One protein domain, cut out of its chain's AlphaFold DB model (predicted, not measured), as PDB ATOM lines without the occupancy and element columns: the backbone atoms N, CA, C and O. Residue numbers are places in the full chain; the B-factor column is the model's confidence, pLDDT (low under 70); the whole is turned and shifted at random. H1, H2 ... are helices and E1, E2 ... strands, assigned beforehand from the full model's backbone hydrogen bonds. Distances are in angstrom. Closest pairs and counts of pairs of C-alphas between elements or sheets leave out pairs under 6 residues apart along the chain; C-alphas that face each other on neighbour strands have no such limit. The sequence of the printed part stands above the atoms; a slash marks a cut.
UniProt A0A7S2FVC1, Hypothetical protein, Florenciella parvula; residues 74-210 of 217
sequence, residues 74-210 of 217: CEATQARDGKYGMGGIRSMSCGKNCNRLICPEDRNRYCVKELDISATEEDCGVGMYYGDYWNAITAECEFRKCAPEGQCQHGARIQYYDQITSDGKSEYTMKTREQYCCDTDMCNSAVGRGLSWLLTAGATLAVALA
ATOM      1  N   CYS A  74       3.784  -8.568  79.228       86.75
ATOM      2  CA  CYS A  74       4.190  -7.826  80.418       86.75
ATOM      3  C   CYS A  74       3.625  -8.450  81.681       86.75
ATOM      4  O   CYS A  74       2.615  -9.159  81.654       86.75
ATOM      5  N   GLU A  75       4.237  -8.125  82.815       86.12
ATOM      6  CA  GLU A  75       3.563  -8.328  84.077       86.12
ATOM      7  C   GLU A  75       2.493  -7.243  84.267       86.12
ATOM      8  O   GLU A  75       2.743  -6.056  84.060       86.12
ATOM      9  N   ALA A  76       1.288  -7.643  84.632       82.81
ATOM     10  CA  ALA A  76       0.196  -6.782  85.013       82.81
ATOM     11  C   ALA A  76      -0.058  -6.944  86.498       82.81
ATOM     12  O   ALA A  76      -0.156  -8.054  87.030       82.81
ATOM     13  N   THR A  77      -0.223  -5.808  87.150       75.44
ATOM     14  CA  THR A  77      -0.789  -5.779  88.480       75.44
ATOM     15  C   THR A  77      -2.237  -6.243  88.365       75.44
ATOM     16  O   THR A  77      -3.050  -5.599  87.702       75.44
ATOM     17  N   GLN A  78      -2.556  -7.397  88.957       64.06
ATOM     18  CA  GLN A  78      -3.944  -7.829  89.043       64.06
ATOM     19  C   GLN A  78      -4.705  -6.773  89.840       64.06
ATOM     20  O   GLN A  78      -4.318  -6.457  90.965       64.06
ATOM     21  N   ALA A  79      -5.788  -6.239  89.271       48.47
ATOM     22  CA  ALA A  79      -6.793  -5.576  90.086       48.47
ATOM     23  C   ALA A  79      -7.177  -6.590  91.165       48.47
ATOM     24  O   ALA A  79      -7.665  -7.670  90.830       48.47
ATOM     25  N   ARG A  80      -6.858  -6.311  92.437       45.09
ATOM     26  CA  ARG A  80      -7.268  -7.194  93.527       45.09
ATOM     27  C   ARG A  80      -8.770  -7.386  93.380       45.09
ATOM     28  O   ARG A  80      -9.513  -6.410  93.465       45.09
ATOM     29  N   ASP A  81      -9.190  -8.625  93.146       39.19
ATOM     30  CA  ASP A  81     -10.594  -9.014  93.141       39.19
ATOM     31  C   ASP A  81     -11.259  -8.457  94.408       39.19
ATOM     32  O   ASP A  81     -11.013  -8.942  95.512       39.19
ATOM     33  N   GLY A  82     -12.027  -7.375  94.240       36.47
ATOM     34  CA  GLY A  82     -13.148  -6.921  95.066       36.47
ATOM     35  C   GLY A  82     -13.068  -7.030  96.592       36.47
ATOM     36  O   GLY A  82     -14.116  -7.150  97.219       36.47
ATOM     37  N   LYS A  83     -11.893  -7.036  97.237       38.97
ATOM     38  CA  LYS A  83     -11.830  -7.182  98.707       38.97
ATOM     39  C   LYS A  83     -11.726  -5.856  99.467       38.97
ATOM     40  O   LYS A  83     -12.106  -5.820 100.631       38.97
ATOM     41  N   TYR A  84     -11.298  -4.780  98.803       41.53
ATOM     42  CA  TYR A  84     -11.377  -3.405  99.331       41.53
ATOM     43  C   TYR A  84     -12.211  -2.455  98.454       41.53
ATOM     44  O   TYR A  84     -12.553  -1.362  98.891       41.53
ATOM     45  N   GLY A  85     -12.637  -2.894  97.265       36.94
ATOM     46  CA  GLY A  85     -13.902  -2.433  96.693       36.94
ATOM     47  C   GLY A  85     -15.035  -3.193  97.378       36.94
ATOM     48  O   GLY A  85     -14.873  -4.373  97.677       36.94
ATOM     49  N   MET A  86     -16.165  -2.549  97.670       32.25
ATOM     50  CA  MET A  86     -17.335  -3.231  98.232       32.25
ATOM     51  C   MET A  86     -17.791  -4.385  97.311       32.25
ATOM     52  O   MET A  86     -18.561  -4.154  96.384       32.25
ATOM     53  N   GLY A  87     -17.326  -5.624  97.526       28.33
ATOM     54  CA  GLY A  87     -17.824  -6.773  96.762       28.33
ATOM     55  C   GLY A  87     -16.894  -7.979  96.612       28.33
ATOM     56  O   GLY A  87     -16.433  -8.256  95.514       28.33
ATOM     57  N   GLY A  88     -16.740  -8.762  97.683       26.89
ATOM     58  CA  GLY A  88     -16.756 -10.229  97.612       26.89
ATOM     59  C   GLY A  88     -15.603 -10.965  96.913       26.89
ATOM     60  O   GLY A  88     -15.646 -11.247  95.726       26.89
ATOM     61  N   ILE A  89     -14.662 -11.438  97.734       37.22
ATOM     62  CA  ILE A  89     -13.978 -12.747  97.680       37.22
ATOM     63  C   ILE A  89     -14.184 -13.560  96.385       37.22
ATOM     64  O   ILE A  89     -15.092 -14.389  96.306       37.22
ATOM     65  N   ARG A  90     -13.211 -13.485  95.474       34.34
ATOM     66  CA  ARG A  90     -12.571 -14.675  94.898       34.34
ATOM     67  C   ARG A  90     -11.091 -14.371  94.774       34.34
ATOM     68  O   ARG A  90     -10.686 -13.624  93.912       34.34
ATOM     69  N   SER A  91     -10.271 -14.937  95.651       39.53
ATOM     70  CA  SER A  91      -8.851 -15.073  95.341       39.53
ATOM     71  C   SER A  91      -8.790 -15.976  94.114       39.53
ATOM     72  O   SER A  91      -8.981 -17.184  94.263       39.53
ATOM     73  N   MET A  92      -8.588 -15.437  92.908       38.12
ATOM     74  CA  MET A  92      -8.163 -16.276  91.793       38.12
ATOM     75  C   MET A  92      -6.797 -16.842  92.182       38.12
ATOM     76  O   MET A  92      -5.759 -16.209  92.030       38.12
ATOM     77  N   SER A  93      -6.802 -18.043  92.768       41.03
ATOM     78  CA  SER A  93      -5.617 -18.839  93.085       41.03
ATOM     79  C   SER A  93      -5.023 -19.388  91.793       41.03
ATOM     80  O   SER A  93      -4.849 -20.593  91.617       41.03
ATOM     81  N   CYS A  94      -4.813 -18.535  90.813       42.66
ATOM     82  CA  CYS A  94      -4.111 -18.939  89.633       42.66
ATOM     83  C   CYS A  94      -2.634 -18.620  89.932       42.66
ATOM     84  O   CYS A  94      -2.306 -17.567  90.474       42.66
ATOM     85  N   GLY A  95      -1.771 -19.628  89.777       43.06
ATOM     86  CA  GLY A  95      -0.399 -19.613  90.299       43.06
ATOM     87  C   GLY A  95       0.518 -18.573  89.636       43.06
ATOM     88  O   GLY A  95       0.090 -17.517  89.190       43.06
ATOM     89  N   LYS A  96       1.812 -18.891  89.492       42.31
ATOM     90  CA  LYS A  96       2.864 -18.012  88.917       42.31
ATOM     91  C   LYS A  96       2.579 -17.401  87.519       42.31
ATOM     92  O   LYS A  96       3.390 -16.631  87.018       42.31
ATOM     93  N   ASN A  97       1.466 -17.745  86.871       48.88
ATOM     94  CA  ASN A  97       1.116 -17.356  85.500       48.88
ATOM     95  C   ASN A  97       0.072 -16.235  85.399       48.88
ATOM     96  O   ASN A  97      -0.288 -15.854  84.290       48.88
ATOM     97  N   CYS A  98      -0.429 -15.714  86.516       56.47
ATOM     98  CA  CYS A  98      -1.647 -14.896  86.499       56.47
ATOM     99  C   CYS A  98      -1.469 -13.406  86.384       56.47
ATOM    100  O   CYS A  98      -2.413 -12.686  86.082       56.47
ATOM    101  N   ASN A  99      -0.240 -12.960  86.562       69.31
ATOM    102  CA  ASN A  99       0.102 -11.573  86.355       69.31
ATOM    103  C   ASN A  99       0.565 -11.349  84.914       69.31
ATOM    104  O   ASN A  99       1.167 -10.331  84.650       69.31
ATOM    105  N   ARG A 100       0.379 -12.282  83.973       76.06
ATOM    106  CA  ARG A 100       0.850 -12.093  82.591       76.06
ATOM    107  C   ARG A 100      -0.240 -11.429  81.758       76.06
ATOM    108  O   ARG A 100      -1.336 -11.970  81.636       76.06
ATOM    109  N   LEU A 101       0.076 -10.288  81.159       82.38
ATOM    110  CA  LEU A 101      -0.788  -9.553  80.244       82.38
ATOM    111  C   LEU A 101      -0.122  -9.482  78.873       82.38
ATOM    112  O   LEU A 101       1.009  -9.025  78.749       82.38
ATOM    113  N   ILE A 102      -0.841  -9.926  77.845       83.88
ATOM    114  CA  ILE A 102      -0.408  -9.779  76.454       83.88
ATOM    115  C   ILE A 102      -0.736  -8.349  76.018       83.88
ATOM    116  O   ILE A 102      -1.905  -7.954  75.985       83.88
ATOM    117  N   CYS A 103       0.292  -7.573  75.694       82.06
ATOM    118  CA  CYS A 103       0.168  -6.232  75.158       82.06
ATOM    119  C   CYS A 103      -0.063  -6.307  73.641       82.06
ATOM    120  O   CYS A 103       0.777  -6.845  72.919       82.06
ATOM    121  N   PRO A 104      -1.190  -5.796  73.121       77.56
ATOM    122  CA  PRO A 104      -1.429  -5.787  71.684       77.56
ATOM    123  C   PRO A 104      -0.441  -4.843  70.975       77.56
ATOM    124  O   PRO A 104      -0.310  -3.683  71.362       77.56
ATOM    125  N   GLU A 105       0.249  -5.339  69.943       67.62
ATOM    126  CA  GLU A 105       1.373  -4.662  69.260       67.62
ATOM    127  C   GLU A 105       1.018  -3.308  68.625       67.62
ATOM    128  O   GLU A 105       1.864  -2.417  68.510       67.62
ATOM    129  N   ASP A 106      -0.240  -3.155  68.203       68.12
ATOM    130  CA  ASP A 106      -0.764  -1.955  67.550       68.12
ATOM    131  C   ASP A 106      -0.900  -0.774  68.517       68.12
ATOM    132  O   ASP A 106      -0.939   0.381  68.092       68.12
ATOM    133  N   ARG A 107      -0.974  -1.059  69.820       66.69
ATOM    134  CA  ARG A 107      -1.271  -0.058  70.844       66.69
ATOM    135  C   ARG A 107      -0.330  -0.071  72.023       66.69
ATOM    136  O   ARG A 107      -0.258   0.941  72.691       66.69
ATOM    137  N   ASN A 108       0.375  -1.156  72.305       76.75
ATOM    138  CA  ASN A 108       1.151  -1.292  73.525       76.75
ATOM    139  C   ASN A 108       2.494  -1.959  73.231       76.75
ATOM    140  O   ASN A 108       2.557  -3.160  72.985       76.75
ATOM    141  N   ARG A 109       3.565  -1.163  73.282       83.44
ATOM    142  CA  ARG A 109       4.936  -1.592  72.957       83.44
ATOM    143  C   ARG A 109       5.868  -1.629  74.160       83.44
ATOM    144  O   ARG A 109       7.017  -2.025  74.023       83.44
ATOM    145  N   TYR A 110       5.382  -1.202  75.322       89.31
ATOM    146  CA  TYR A 110       6.187  -1.119  76.530       89.31
ATOM    147  C   TYR A 110       5.485  -1.784  77.706       89.31
ATOM    148  O   TYR A 110       4.291  -1.578  77.945       89.31
ATOM    149  N   CYS A 111       6.270  -2.517  78.483       90.19
ATOM    150  CA  CYS A 111       5.941  -2.887  79.841       90.19
ATOM    151  C   CYS A 111       6.321  -1.739  80.768       90.19
ATOM    152  O   CYS A 111       7.467  -1.289  80.780       90.19
ATOM    153  N   VAL A 112       5.366  -1.287  81.568       91.38
ATOM    154  CA  VAL A 112       5.546  -0.203  82.525       91.38
ATOM    155  C   VAL A 112       5.455  -0.749  83.942       91.38
ATOM    156  O   VAL A 112       4.598  -1.582  84.245       91.38
ATOM    157  N   LYS A 113       6.348  -0.260  84.801       91.12
ATOM    158  CA  LYS A 113       6.330  -0.390  86.258       91.12
ATOM    159  C   LYS A 113       6.312   1.017  86.848       91.12
ATOM    160  O   LYS A 113       7.226   1.791  86.607       91.12
ATOM    161  N   GLU A 114       5.286   1.355  87.601       91.44
ATOM    162  CA  GLU A 114       5.181   2.589  88.373       91.44
ATOM    163  C   GLU A 114       5.385   2.261  89.851       91.44
ATOM    164  O   GLU A 114       4.832   1.284  90.353       91.44
ATOM    165  N   LEU A 115       6.202   3.062  90.527       91.25
ATOM    166  CA  LEU A 115       6.491   2.941  91.951       91.25
ATOM    167  C   LEU A 115       5.927   4.144  92.684       91.25
ATOM    168  O   LEU A 115       6.342   5.258  92.377       91.25
ATOM    169  N   ASP A 116       5.032   3.946  93.647       90.69
ATOM    170  CA  ASP A 116       4.656   5.019  94.571       90.69
ATOM    171  C   ASP A 116       5.761   5.168  95.624       90.69
ATOM    172  O   ASP A 116       5.973   4.284  96.453       90.69
ATOM    173  N   ILE A 117       6.498   6.279  95.555       88.38
ATOM    174  CA  ILE A 117       7.641   6.541  96.442       88.38
ATOM    175  C   ILE A 117       7.215   7.053  97.822       88.38
ATOM    176  O   ILE A 117       8.058   7.200  98.704       88.38
ATOM    177  N   SER A 118       5.934   7.374  97.995       84.19
ATOM    178  CA  SER A 118       5.372   7.935  99.223       84.19
ATOM    179  C   SER A 118       4.458   6.956  99.960       84.19
ATOM    180  O   SER A 118       4.061   7.255 101.083       84.19
ATOM    181  N   ALA A 119       4.111   5.818  99.352       85.44
ATOM    182  CA  ALA A 119       3.229   4.827  99.958       85.44
ATOM    183  C   ALA A 119       3.943   3.957 100.996       85.44
ATOM    184  O   ALA A 119       5.040   3.443 100.768       85.44
ATOM    185  N   THR A 120       3.259   3.748 102.118       86.06
ATOM    186  CA  THR A 120       3.557   2.696 103.092       86.06
ATOM    187  C   THR A 120       2.933   1.364 102.655       86.06
ATOM    188  O   THR A 120       2.181   1.310 101.677       86.06
ATOM    189  N   GLU A 121       3.233   0.273 103.368       85.31
ATOM    190  CA  GLU A 121       2.597  -1.028 103.114       85.31
ATOM    191  C   GLU A 121       1.076  -0.951 103.306       85.31
ATOM    192  O   GLU A 121       0.320  -1.524 102.520       85.31
ATOM    193  N   GLU A 122       0.634  -0.200 104.315       81.81
ATOM    194  CA  GLU A 122      -0.769  -0.010 104.668       81.81
ATOM    195  C   GLU A 122      -1.526   0.846 103.647       81.81
ATOM    196  O   GLU A 122      -2.696   0.579 103.365       81.81
ATOM    197  N   ASP A 123      -0.857   1.843 103.064       79.25
ATOM    198  CA  ASP A 123      -1.442   2.747 102.068       79.25
ATOM    199  C   ASP A 123      -1.406   2.172 100.644       79.25
ATOM    200  O   ASP A 123      -2.022   2.718  99.723       79.25
ATOM    201  N   CYS A 124      -0.660   1.089 100.424       82.00
ATOM    202  CA  CYS A 124      -0.455   0.551  99.092       82.00
ATOM    203  C   CYS A 124      -1.738  -0.072  98.524       82.00
ATOM    204  O   CYS A 124      -2.304  -1.019  99.074       82.00
ATOM    205  N   GLY A 125      -2.196   0.459  97.389       77.75
ATOM    206  CA  GLY A 125      -3.453   0.051  96.750       77.75
ATOM    207  C   GLY A 125      -4.700   0.633  97.424       77.75
ATOM    208  O   GLY A 125      -5.821   0.301  97.028       77.75
ATOM    209  N   VAL A 126      -4.518   1.506  98.420       73.31
ATOM    210  CA  VAL A 126      -5.576   2.265  99.090       73.31
ATOM    211  C   VAL A 126      -5.567   3.675  98.505       73.31
ATOM    212  O   VAL A 126      -4.744   4.506  98.874       73.31
ATOM    213  N   GLY A 127      -6.450   3.932  97.539       69.62
ATOM    214  CA  GLY A 127      -6.525   5.232  96.873       69.62
ATOM    215  C   GLY A 127      -6.997   5.137  95.430       69.62
ATOM    216  O   GLY A 127      -7.631   4.165  95.030       69.62
ATOM    217  N   MET A 128      -6.655   6.134  94.613       70.31
ATOM    218  CA  MET A 128      -7.010   6.153  93.184       70.31
ATOM    219  C   MET A 128      -6.470   4.961  92.375       70.31
ATOM    220  O   MET A 128      -7.034   4.615  91.335       70.31
ATOM    221  N   TYR A 129      -5.397   4.322  92.842       70.06
ATOM    222  CA  TYR A 129      -4.761   3.189  92.179       70.06
ATOM    223  C   TYR A 129      -5.078   1.870  92.897       70.06
ATOM    224  O   TYR A 129      -4.195   1.186  93.400       70.06
ATOM    225  N   TYR A 130      -6.352   1.466  92.872       66.44
ATOM    226  CA  TYR A 130      -6.871   0.222  93.477       66.44
ATOM    227  C   TYR A 130      -6.212  -1.091  92.996       66.44
ATOM    228  O   TYR A 130      -6.589  -2.179  93.435       66.44
ATOM    229  N   GLY A 131      -5.260  -1.016  92.066       72.25
ATOM    230  CA  GLY A 131      -4.478  -2.156  91.617       72.25
ATOM    231  C   GLY A 131      -3.221  -2.394  92.440       72.25
ATOM    232  O   GLY A 131      -2.818  -3.546  92.524       72.25
ATOM    233  N   ASP A 132      -2.597  -1.367  93.022       82.12
ATOM    234  CA  ASP A 132      -1.222  -1.505  93.516       82.12
ATOM    235  C   ASP A 132      -1.050  -2.645  94.513       82.12
ATOM    236  O   ASP A 132      -1.943  -2.977  95.301       82.12
ATOM    237  N   TYR A 133       0.141  -3.229  94.497       83.75
ATOM    238  CA  TYR A 133       0.511  -4.235  95.471       83.75
ATOM    239  C   TYR A 133       1.849  -3.899  96.107       83.75
ATOM    240  O   TYR A 133       2.771  -3.386  95.470       83.75
ATOM    241  N   TRP A 134       1.951  -4.235  97.386       84.81
ATOM    242  CA  TRP A 134       3.185  -4.102  98.129       84.81
ATOM    243  C   TRP A 134       4.138  -5.239  97.772       84.81
ATOM    244  O   TRP A 134       3.816  -6.420  97.946       84.81
ATOM    245  N   ASN A 135       5.319  -4.896  97.268       82.06
ATOM    246  CA  ASN A 135       6.386  -5.852  97.046       82.06
ATOM    247  C   ASN A 135       7.282  -5.915  98.287       82.06
ATOM    248  O   ASN A 135       8.191  -5.107  98.454       82.06
ATOM    249  N   ALA A 136       7.069  -6.927  99.130       78.31
ATOM    250  CA  ALA A 136       7.832  -7.116 100.366       78.31
ATOM    251  C   ALA A 136       9.349  -7.321 100.154       78.31
ATOM    252  O   ALA A 136      10.120  -7.167 101.096       78.31
ATOM    253  N   ILE A 137       9.795  -7.675  98.939       76.56
ATOM    254  CA  ILE A 137      11.224  -7.839  98.626       76.56
ATOM    255  C   ILE A 137      11.893  -6.475  98.436       76.56
ATOM    256  O   ILE A 137      13.021  -6.282  98.885       76.56
ATOM    257  N   THR A 138      11.221  -5.547  97.753       78.88
ATOM    258  CA  THR A 138      11.743  -4.195  97.501       78.88
ATOM    259  C   THR A 138      11.300  -3.174  98.537       78.88
ATOM    260  O   THR A 138      11.907  -2.111  98.601       78.88
ATOM    261  N   ALA A 139      10.289  -3.494  99.350       85.00
ATOM    262  CA  ALA A 139       9.566  -2.536 100.183       85.00
ATOM    263  C   ALA A 139       9.036  -1.350  99.353       85.00
ATOM    264  O   ALA A 139       9.156  -0.192  99.744       85.00
ATOM    265  N   GLU A 140       8.491  -1.653  98.171       87.31
ATOM    266  CA  GLU A 140       7.933  -0.668  97.244       87.31
ATOM    267  C   GLU A 140       6.473  -1.005  96.923       87.31
ATOM    268  O   GLU A 140       6.107  -2.175  96.765       87.31
ATOM    269  N   CYS A 141       5.648   0.029  96.769       88.00
ATOM    270  CA  CYS A 141       4.291  -0.105  96.259       88.00
ATOM    271  C   CYS A 141       4.309  -0.029  94.727       88.00
ATOM    272  O   CYS A 141       4.652   1.008  94.151       88.00
ATOM    273  N   GLU A 142       3.994  -1.145  94.064       88.81
ATOM    274  CA  GLU A 142       4.208  -1.314  92.628       88.81
ATOM    275  C   GLU A 142       2.898  -1.419  91.837       88.81
ATOM    276  O   GLU A 142       1.972  -2.159  92.184       88.81
ATOM    277  N   PHE A 143       2.875  -0.747  90.687       88.75
ATOM    278  CA  PHE A 143       1.827  -0.855  89.682       88.75
ATOM    279  C   PHE A 143       2.420  -1.206  88.323       88.75
ATOM    280  O   PHE A 143       3.371  -0.577  87.869       88.75
ATOM    281  N   ARG A 144       1.872  -2.205  87.641       88.12
ATOM    282  CA  ARG A 144       2.432  -2.755  86.407       88.12
ATOM    283  C   ARG A 144       1.363  -2.828  85.328       88.12
ATOM    284  O   ARG A 144       0.263  -3.324  85.576       88.12
ATOM    285  N   LYS A 145       1.680  -2.323  84.137       88.31
ATOM    286  CA  LYS A 145       0.754  -2.238  82.999       88.31
ATOM    287  C   LYS A 145       1.481  -2.306  81.658       88.31
ATOM    288  O   LYS A 145       2.686  -2.088  81.581       88.31
ATOM    289  N   CYS A 146       0.714  -2.529  80.597       89.44
ATOM    290  CA  CYS A 146       1.121  -2.207  79.232       89.44
ATOM    291  C   CYS A 146       0.980  -0.697  78.974       89.44
ATOM    292  O   CYS A 146       0.060  -0.074  79.513       89.44
ATOM    293  N   ALA A 147       1.816  -0.126  78.109       89.44
ATOM    294  CA  ALA A 147       1.639   1.240  77.619       89.44
ATOM    295  C   ALA A 147       1.976   1.396  76.122       89.44
ATOM    296  O   ALA A 147       2.874   0.707  75.614       89.44
ATOM    297  N   PRO A 148       1.300   2.328  75.418       88.38
ATOM    298  CA  PRO A 148       1.688   2.755  74.082       88.38
ATOM    299  C   PRO A 148       3.029   3.473  74.061       88.38
ATOM    300  O   PRO A 148       3.503   4.040  75.050       88.38
ATOM    301  N   GLU A 149       3.586   3.526  72.857       81.69
ATOM    302  CA  GLU A 149       4.647   4.461  72.512       81.69
ATOM    303  C   GLU A 149       4.201   5.904  72.824       81.69
ATOM    304  O   GLU A 149       3.084   6.310  72.507       81.69
ATOM    305  N   GLY A 150       5.044   6.658  73.536       83.06
ATOM    306  CA  GLY A 150       4.750   8.024  73.991       83.06
ATOM    307  C   GLY A 150       4.086   8.147  75.372       83.06
ATOM    308  O   GLY A 150       4.162   9.217  75.969       83.06
ATOM    309  N   GLN A 151       3.493   7.079  75.923       84.56
ATOM    310  CA  GLN A 151       3.017   7.056  77.323       84.56
ATOM    311  C   GLN A 151       4.034   6.479  78.306       84.56
ATOM    312  O   GLN A 151       3.884   6.616  79.519       84.56
ATOM    313  N   CYS A 152       5.059   5.827  77.774       87.12
ATOM    314  CA  CYS A 152       6.217   5.427  78.533       87.12
ATOM    315  C   CYS A 152       7.241   6.574  78.576       87.12
ATOM    316  O   CYS A 152       7.761   6.992  77.542       87.12
ATOM    317  N   GLN A 153       7.580   7.027  79.780       87.75
ATOM    318  CA  GLN A 153       8.691   7.930  80.048       87.75
ATOM    319  C   GLN A 153       9.535   7.353  81.190       87.75
ATOM    320  O   GLN A 153       9.192   7.455  82.367       87.75
ATOM    321  N   HIS A 154      10.649   6.711  80.837       84.81
ATOM    322  CA  HIS A 154      11.532   6.090  81.820       84.81
ATOM    323  C   HIS A 154      12.108   7.141  82.789       84.81
ATOM    324  O   HIS A 154      12.673   8.145  82.361       84.81
ATOM    325  N   GLY A 155      11.972   6.903  84.094       84.12
ATOM    326  CA  GLY A 155      12.373   7.818  85.165       84.12
ATOM    327  C   GLY A 155      11.428   9.007  85.379       84.12
ATOM    328  O   GLY A 155      11.749   9.900  86.165       84.12
ATOM    329  N   ALA A 156      10.278   9.063  84.696       87.75
ATOM    330  CA  ALA A 156       9.336  10.159  84.882       87.75
ATOM    331  C   ALA A 156       8.715  10.131  86.276       87.75
ATOM    332  O   ALA A 156       8.321   9.077  86.779       87.75
ATOM    333  N   ARG A 157       8.594  11.318  86.877       90.88
ATOM    334  CA  ARG A 157       7.912  11.515  88.155       90.88
ATOM    335  C   ARG A 157       6.508  12.050  87.925       90.88
ATOM    336  O   ARG A 157       6.342  13.166  87.441       90.88
ATOM    337  N   ILE A 158       5.514  11.253  88.282       89.69
ATOM    338  CA  ILE A 158       4.096  11.559  88.120       89.69
ATOM    339  C   ILE A 158       3.555  11.977  89.483       89.69
ATOM    340  O   ILE A 158       3.585  11.193  90.428       89.69
ATOM    341  N   GLN A 159       3.070  13.210  89.595       89.94
ATOM    342  CA  GLN A 159       2.398  13.688  90.801       89.94
ATOM    343  C   GLN A 159       0.892  13.478  90.668       89.94
ATOM    344  O   GLN A 159       0.314  13.754  89.617       89.94
ATOM    345  N   TYR A 160       0.257  13.005  91.734       85.12
ATOM    346  CA  TYR A 160      -1.193  12.853  91.807       85.12
ATOM    347  C   TYR A 160      -1.689  13.196  93.206       85.12
ATOM    348  O   TYR A 160      -0.934  13.152  94.176       85.12
ATOM    349  N   TYR A 161      -2.967  13.551  93.299       83.50
ATOM    350  CA  TYR A 161      -3.637  13.765  94.572       83.50
ATOM    351  C   TYR A 161      -4.461  12.537  94.895       83.50
ATOM    352  O   TYR A 161      -5.324  12.149  94.112       83.50
ATOM    353  N   ASP A 162      -4.184  11.941  96.043       80.00
ATOM    354  CA  ASP A 162      -4.964  10.834  96.558       80.00
ATOM    355  C   ASP A 162      -5.945  11.347  97.608       80.00
ATOM    356  O   ASP A 162      -5.585  12.189  98.438       80.00
ATOM    357  N   GLN A 163      -7.186  10.869  97.546       72.75
ATOM    358  CA  GLN A 163      -8.224  11.238  98.500       72.75
ATOM    359  C   GLN A 163      -8.332  10.134  99.543       72.75
ATOM    360  O   GLN A 163      -8.937   9.090  99.301       72.75
ATOM    361  N   ILE A 164      -7.781  10.387 100.724       66.44
ATOM    362  CA  ILE A 164      -7.918   9.478 101.858       66.44
ATOM    363  C   ILE A 164      -9.083   9.999 102.693       66.44
ATOM    364  O   ILE A 164      -9.098  11.153 103.126       66.44
ATOM    365  N   THR A 165     -10.102   9.161 102.875       62.44
ATOM    366  CA  THR A 165     -11.212   9.473 103.779       62.44
ATOM    367  C   THR A 165     -10.987   8.717 105.076       62.44
ATOM    368  O   THR A 165     -11.112   7.496 105.100       62.44
ATOM    369  N   SER A 166     -10.660   9.446 106.140       61.41
ATOM    370  CA  SER A 166     -10.535   8.903 107.494       61.41
ATOM    371  C   SER A 166     -11.475   9.667 108.421       61.41
ATOM    372  O   SER A 166     -11.577  10.891 108.338       61.41
ATOM    373  N   ASP A 167     -12.227   8.947 109.255       63.44
ATOM    374  CA  ASP A 167     -13.125   9.516 110.271       63.44
ATOM    375  C   ASP A 167     -14.095  10.604 109.754       63.44
ATOM    376  O   ASP A 167     -14.382  11.599 110.424       63.44
ATOM    377  N   GLY A 168     -14.607  10.433 108.529       62.75
ATOM    378  CA  GLY A 168     -15.562  11.359 107.908       62.75
ATOM    379  C   GLY A 168     -14.958  12.672 107.391       62.75
ATOM    380  O   GLY A 168     -15.705  13.550 106.962       62.75
ATOM    381  N   LYS A 169     -13.626  12.809 107.394       60.62
ATOM    382  CA  LYS A 169     -12.901  13.913 106.753       60.62
ATOM    383  C   LYS A 169     -12.174  13.394 105.517       60.62
ATOM    384  O   LYS A 169     -11.494  12.372 105.570       60.62
ATOM    385  N   SER A 170     -12.336  14.091 104.396       71.19
ATOM    386  CA  SER A 170     -11.575  13.818 103.177       71.19
ATOM    387  C   SER A 170     -10.347  14.714 103.141       71.19
ATOM    388  O   SER A 170     -10.480  15.936 103.072       71.19
ATOM    389  N   GLU A 171      -9.167  14.108 103.161       77.25
ATOM    390  CA  GLU A 171      -7.898  14.810 103.001       77.25
ATOM    391  C   GLU A 171      -7.283  14.457 101.646       77.25
ATOM    392  O   GLU A 171      -7.280  13.299 101.223       77.25
ATOM    393  N   TYR A 172      -6.783  15.479 100.947       80.25
ATOM    394  CA  TYR A 172      -6.066  15.313  99.688       80.25
ATOM    395  C   TYR A 172      -4.571  15.369  99.962       80.25
ATOM    396  O   TYR A 172      -4.048  16.413 100.352       80.25
ATOM    397  N   THR A 173      -3.880  14.260  99.720       82.00
ATOM    398  CA  THR A 173      -2.424  14.181  99.870       82.00
ATOM    399  C   THR A 173      -1.774  14.092  98.500       82.00
ATOM    400  O   THR A 173      -2.164  13.267  97.674       82.00
ATOM    401  N   MET A 174      -0.778  14.944  98.245       85.81
ATOM    402  CA  MET A 174       0.029  14.848  97.032       85.81
ATOM    403  C   MET A 174       1.005  13.675  97.170       85.81
ATOM    404  O   MET A 174       1.870  13.684  98.044       85.81
ATOM    405  N   LYS A 175       0.882  12.692  96.283       87.12
ATOM    406  CA  LYS A 175       1.782  11.543  96.169       87.12
ATOM    407  C   LYS A 175       2.604  11.646  94.890       87.12
ATOM    408  O   LYS A 175       2.238  12.345  93.941       87.12
ATOM    409  N   THR A 176       3.748  10.969  94.875       90.38
ATOM    410  CA  THR A 176       4.637  10.925  93.711       90.38
ATOM    411  C   THR A 176       4.870   9.485  93.302       90.38
ATOM    412  O   THR A 176       5.150   8.623  94.128       90.38
ATOM    413  N   ARG A 177       4.808   9.245  91.998       90.69
ATOM    414  CA  ARG A 177       5.167   7.982  91.374       90.69
ATOM    415  C   ARG A 177       6.365   8.130  90.483       90.69
ATOM    416  O   ARG A 177       6.523   9.159  89.839       90.69
ATOM    417  N   GLU A 178       7.157   7.080  90.386       92.69
ATOM    418  CA  GLU A 178       8.224   6.984  89.409       92.69
ATOM    419  C   GLU A 178       7.941   5.880  88.398       92.69
ATOM    420  O   GLU A 178       7.672   4.742  88.772       92.69
ATOM    421  N   GLN A 179       7.993   6.228  87.116       91.94
ATOM    422  CA  GLN A 179       7.688   5.324  86.020       91.94
ATOM    423  C   GLN A 179       8.966   4.716  85.436       91.94
ATOM    424  O   GLN A 179       9.915   5.416  85.103       91.94
ATOM    425  N   TYR A 180       8.967   3.404  85.242       91.38
ATOM    426  CA  TYR A 180      10.006   2.644  84.560       91.38
ATOM    427  C   TYR A 180       9.379   1.911  83.401       91.38
ATOM    428  O   TYR A 180       8.312   1.313  83.539       91.38
ATOM    429  N   CYS A 181      10.075   1.907  82.277       90.38
ATOM    430  CA  CYS A 181       9.644   1.153  81.119       90.38
ATOM    431  C   CYS A 181      10.738   0.266  80.572       90.38
ATOM    432  O   CYS A 181      11.927   0.555  80.736       90.38
ATOM    433  N   CYS A 182      10.291  -0.740  79.840       89.38
ATOM    434  CA  CYS A 182      11.109  -1.657  79.074       89.38
ATOM    435  C   CYS A 182      10.235  -2.328  77.998       89.38
ATOM    436  O   CYS A 182       9.009  -2.249  78.045       89.38
ATOM    437  N   ASP A 183      10.863  -2.948  77.010       89.25
ATOM    438  CA  ASP A 183      10.260  -3.429  75.757       89.25
ATOM    439  C   ASP A 183      10.509  -4.928  75.516       89.25
ATOM    440  O   ASP A 183      10.374  -5.428  74.403       89.25
ATOM    441  N   THR A 184      10.884  -5.657  76.568       87.56
ATOM    442  CA  THR A 184      11.156  -7.099  76.527       87.56
ATOM    443  C   THR A 184      10.159  -7.863  77.388       87.56
ATOM    444  O   THR A 184       9.603  -7.323  78.346       87.56
ATOM    445  N   ASP A 185       9.915  -9.132  77.061       87.12
ATOM    446  CA  ASP A 185       8.927  -9.928  77.788       87.12
ATOM    447  C   ASP A 185       9.219  -9.965  79.294       87.12
ATOM    448  O   ASP A 185      10.325 -10.274  79.741       87.12
ATOM    449  N   MET A 186       8.192  -9.665  80.087       84.88
ATOM    450  CA  MET A 186       8.182  -9.672  81.548       84.88
ATOM    451  C   MET A 186       9.241  -8.759  82.175       84.88
ATOM    452  O   MET A 186       9.567  -8.905  83.349       84.88
ATOM    453  N   CYS A 187       9.788  -7.792  81.446       86.69
ATOM    454  CA  CYS A 187      10.878  -6.956  81.943       86.69
ATOM    455  C   CYS A 187      10.466  -6.058  83.123       86.69
ATOM    456  O   CYS A 187      11.273  -5.766  84.005       86.69
ATOM    457  N   ASN A 188       9.186  -5.682  83.197       88.62
ATOM    458  CA  ASN A 188       8.625  -4.933  84.319       88.62
ATOM    459  C   ASN A 188       8.378  -5.805  85.564       88.62
ATOM    460  O   ASN A 188       7.934  -5.279  86.583       88.62
ATOM    461  N   SER A 189       8.693  -7.108  85.500       81.62
ATOM    462  CA  SER A 189       8.693  -8.003  86.663       81.62
ATOM    463  C   SER A 189       9.880  -7.776  87.599       81.62
ATOM    464  O   SER A 189       9.817  -8.109  88.787       81.62
ATOM    465  N   ALA A 190      10.964  -7.205  87.064       69.88
ATOM    466  CA  ALA A 190      12.238  -7.116  87.747       69.88
ATOM    467  C   ALA A 190      12.183  -6.232  89.005       69.88
ATOM    468  O   ALA A 190      11.499  -5.203  89.093       69.88
ATOM    469  N   VAL A 191      12.958  -6.669  89.995       57.97
ATOM    470  CA  VAL A 191      13.192  -6.002  91.278       57.97
ATOM    471  C   VAL A 191      13.839  -4.638  91.002       57.97
ATOM    472  O   VAL A 191      14.888  -4.561  90.357       57.97
ATOM    473  N   GLY A 192      13.186  -3.557  91.436       56.03
ATOM    474  CA  GLY A 192      13.602  -2.183  91.155       56.03
ATOM    475  C   GLY A 192      14.969  -1.836  91.758       56.03
ATOM    476  O   GLY A 192      15.339  -2.323  92.822       56.03
ATOM    477  N   ARG A 193      15.716  -0.994  91.030       50.16
ATOM    478  CA  ARG A 193      16.907  -0.193  91.404       50.16
ATOM    479  C   ARG A 193      18.175  -0.875  91.945       50.16
ATOM    480  O   ARG A 193      19.249  -0.302  91.783       50.16
ATOM    481  N   GLY A 194      18.121  -2.077  92.513       44.72
ATOM    482  CA  GLY A 194      19.240  -2.614  93.306       44.72
ATOM    483  C   GLY A 194      20.026  -3.794  92.729       44.72
ATOM    484  O   GLY A 194      21.094  -4.094  93.245       44.72
ATOM    485  N   LEU A 195      19.542  -4.493  91.699       45.53
ATOM    486  CA  LEU A 195      20.151  -5.774  91.275       45.53
ATOM    487  C   LEU A 195      20.741  -5.775  89.862       45.53
ATOM    488  O   LEU A 195      21.596  -6.606  89.558       45.53
ATOM    489  N   SER A 196      20.363  -4.813  89.019       46.22
ATOM    490  CA  SER A 196      20.898  -4.713  87.652       46.22
ATOM    491  C   SER A 196      22.405  -4.386  87.638       46.22
ATOM    492  O   SER A 196      23.164  -4.921  86.826       46.22
ATOM    493  N   TRP A 197      22.880  -3.589  88.605       45.53
ATOM    494  CA  TRP A 197      24.309  -3.289  88.760       45.53
ATOM    495  C   TRP A 197      25.121  -4.481  89.298       45.53
ATOM    496  O   TRP A 197      26.268  -4.666  88.904       45.53
ATOM    497  N   LEU A 198      24.534  -5.335  90.146       51.09
ATOM    498  CA  LEU A 198      25.217  -6.526  90.672       51.09
ATOM    499  C   LEU A 198      25.452  -7.583  89.586       51.09
ATOM    500  O   LEU A 198      26.514  -8.206  89.551       51.09
ATOM    501  N   LEU A 199      24.500  -7.755  88.665       52.19
ATOM    502  CA  LEU A 199      24.647  -8.692  87.547       52.19
ATOM    503  C   LEU A 199      25.663  -8.199  86.506       52.19
ATOM    504  O   LEU A 199      26.446  -8.994  85.988       52.19
ATOM    505  N   THR A 200      25.716  -6.891  86.248       51.59
ATOM    506  CA  THR A 200      26.718  -6.302  85.343       51.59
ATOM    507  C   THR A 200      28.119  -6.274  85.964       51.59
ATOM    508  O   THR A 200      29.084  -6.615  85.281       51.59
ATOM    509  N   ALA A 201      28.251  -5.979  87.261       53.62
ATOM    510  CA  ALA A 201      29.535  -6.034  87.968       53.62
ATOM    511  C   ALA A 201      30.076  -7.470  88.124       53.62
ATOM    512  O   ALA A 201      31.282  -7.700  88.027       53.62
ATOM    513  N   GLY A 202      29.198  -8.459  88.323       52.88
ATOM    514  CA  GLY A 202      29.593  -9.868  88.378       52.88
ATOM    515  C   GLY A 202      30.138 -10.387  87.042       52.88
ATOM    516  O   GLY A 202      31.132 -11.116  87.015       52.88
ATOM    517  N   ALA A 203      29.531  -9.971  85.926       58.03
ATOM    518  CA  ALA A 203      29.965 -10.371  84.591       58.03
ATOM    519  C   ALA A 203      31.324  -9.761  84.202       58.03
ATOM    520  O   ALA A 203      32.170 -10.458  83.642       58.03
ATOM    521  N   THR A 204      31.584  -8.495  84.543       59.03
ATOM    522  CA  THR A 204      32.869  -7.844  84.233       59.03
ATOM    523  C   THR A 204      34.029  -8.426  85.041       59.03
ATOM    524  O   THR A 204      35.117  -8.611  84.493       59.03
ATOM    525  N   LEU A 205      33.803  -8.808  86.304       62.50
ATOM    526  CA  LEU A 205      34.830  -9.449  87.130       62.50
ATOM    527  C   LEU A 205      35.215 -10.844  86.601       62.50
ATOM    528  O   LEU A 205      36.390 -11.208  86.607       62.50
ATOM    529  N   ALA A 206      34.244 -11.616  86.101       61.53
ATOM    530  CA  ALA A 206      34.493 -12.936  85.520       61.53
ATOM    531  C   ALA A 206      35.306 -12.859  84.214       61.53
ATOM    532  O   ALA A 206      36.216 -13.663  84.011       61.53
ATOM    533  N   VAL A 207      35.029 -11.865  83.363       65.88
ATOM    534  CA  VAL A 207      35.791 -11.621  82.126       65.88
ATOM    535  C   VAL A 207      37.213 -11.149  82.437       65.88
ATOM    536  O   VAL A 207      38.166 -11.654  81.843       65.88
ATOM    537  N   ALA A 208      37.388 -10.250  83.409       63.84
ATOM    538  CA  ALA A 208      38.713  -9.798  83.834       63.84
ATOM    539  C   ALA A 208      39.566 -10.950  84.400       63.84
ATOM    540  O   ALA A 208      40.745 -11.078  84.068       63.84
ATOM    541  N   LEU A 209      38.963 -11.836  85.200       68.94
ATOM    542  CA  LEU A 209      39.644 -13.024  85.717       68.94
ATOM    543  C   LEU A 209      39.992 -14.020  84.602       68.94
ATOM    544  O   LEU A 209      41.100 -14.551  84.606       68.94
ATOM    545  N   ALA A 210      39.111 -14.230  83.621       67.38
ATOM    546  CA  ALA A 210      39.389 -15.109  82.485       67.38
ATOM    547  C   ALA A 210      40.551 -14.594  81.614       67.38
ATOM    548  O   ALA A 210      41.447 -15.365  81.278       67.38
TER     549      ALA A 210
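This is residues 74 to 210 of the 217 residues of the protein "Hypothetical protein" of Florenciella parvula (UniProt A0A7S2FVC1). A single strongly twisted sheet of five strands, curled like part of a barrel, makes the body, and one lone helix, H1, sticks out from it at the end of the printed part. The long hairpin E5 and E6 reaches to one end of the rod-shaped outline and H1 to the other, while residues 74 to 99 form a long stretch with no named element. The printed part has 137 residues, with six named strands followed by one named helix, in the order E1 E2 E3 E4 E5 E6 H1; the sheet runs E3 E4 E2 E6 E5, antiparallel throughout. The class is mixed, helices and strands, with under half of the residues in named elements. The whole is only just loose, close to compact, with a radius of gyration of the C-alphas of 17.4 A and spans of 66 by 31 by 29 A.

Residues 74 to 75 pair antiparallel with residues 100 to 101 of E1, residues 100 to 102, a strand that pairs with no named strand. E2, residues 110 to 116, is an inner strand, antiparallel to E4, residues 140 to 147, at 153 degrees; N 114 and O 143 are 2.7 A apart, within hydrogen-bond range. The closest C-alphas of E1 and E4 are those of Leu 101 and Cys 146, 7.7 A apart. E3, residues 133 to 135, is an edge strand and forms a hairpin with E4, with N 142 and O 133 within hydrogen-bond range at 2.9 A. E6, residues 169 to 182, is antiparallel to E2 at 143 degrees, with N 180 and O 113 at 2.7 A. E5, residues 156 to 166, is the other edge strand and forms a hairpin with E6 at 151 degrees; N 158 and O 177 are 2.8 A apart. H1, residues 196 to 210, is not on the sheet, and every O i to N i+4 pair in it is within hydrogen-bond range.

E1 begins at C-alpha 100, (0.850, -12.093, 82.591), and is 6.7 A long. E2 is 19.1 A, E3 6.3 A and E4 20.7 A from first to last C-alpha. E5 is 30.1 A, and E6, the longest strand, is 39.8 A, from C-alpha 169 at (-12.901, 13.913, 106.753). H1 is 21.8 A and ends at C-alpha 210, (39.389, -15.109, 82.485).

The two C-alphas farthest apart are those of Gly 168 and Ala 210, 66.1 A. Residues 195 to 210 stand free, and the body without them spans 45 by 33 by 30 A. The printed part has no cut; the links E2 to E3 and E6 to H1 are long. The mean pLDDT of the printed part is 71.8, and 54 residues are under 70, among them residues 78 to 99 and 190 to 210.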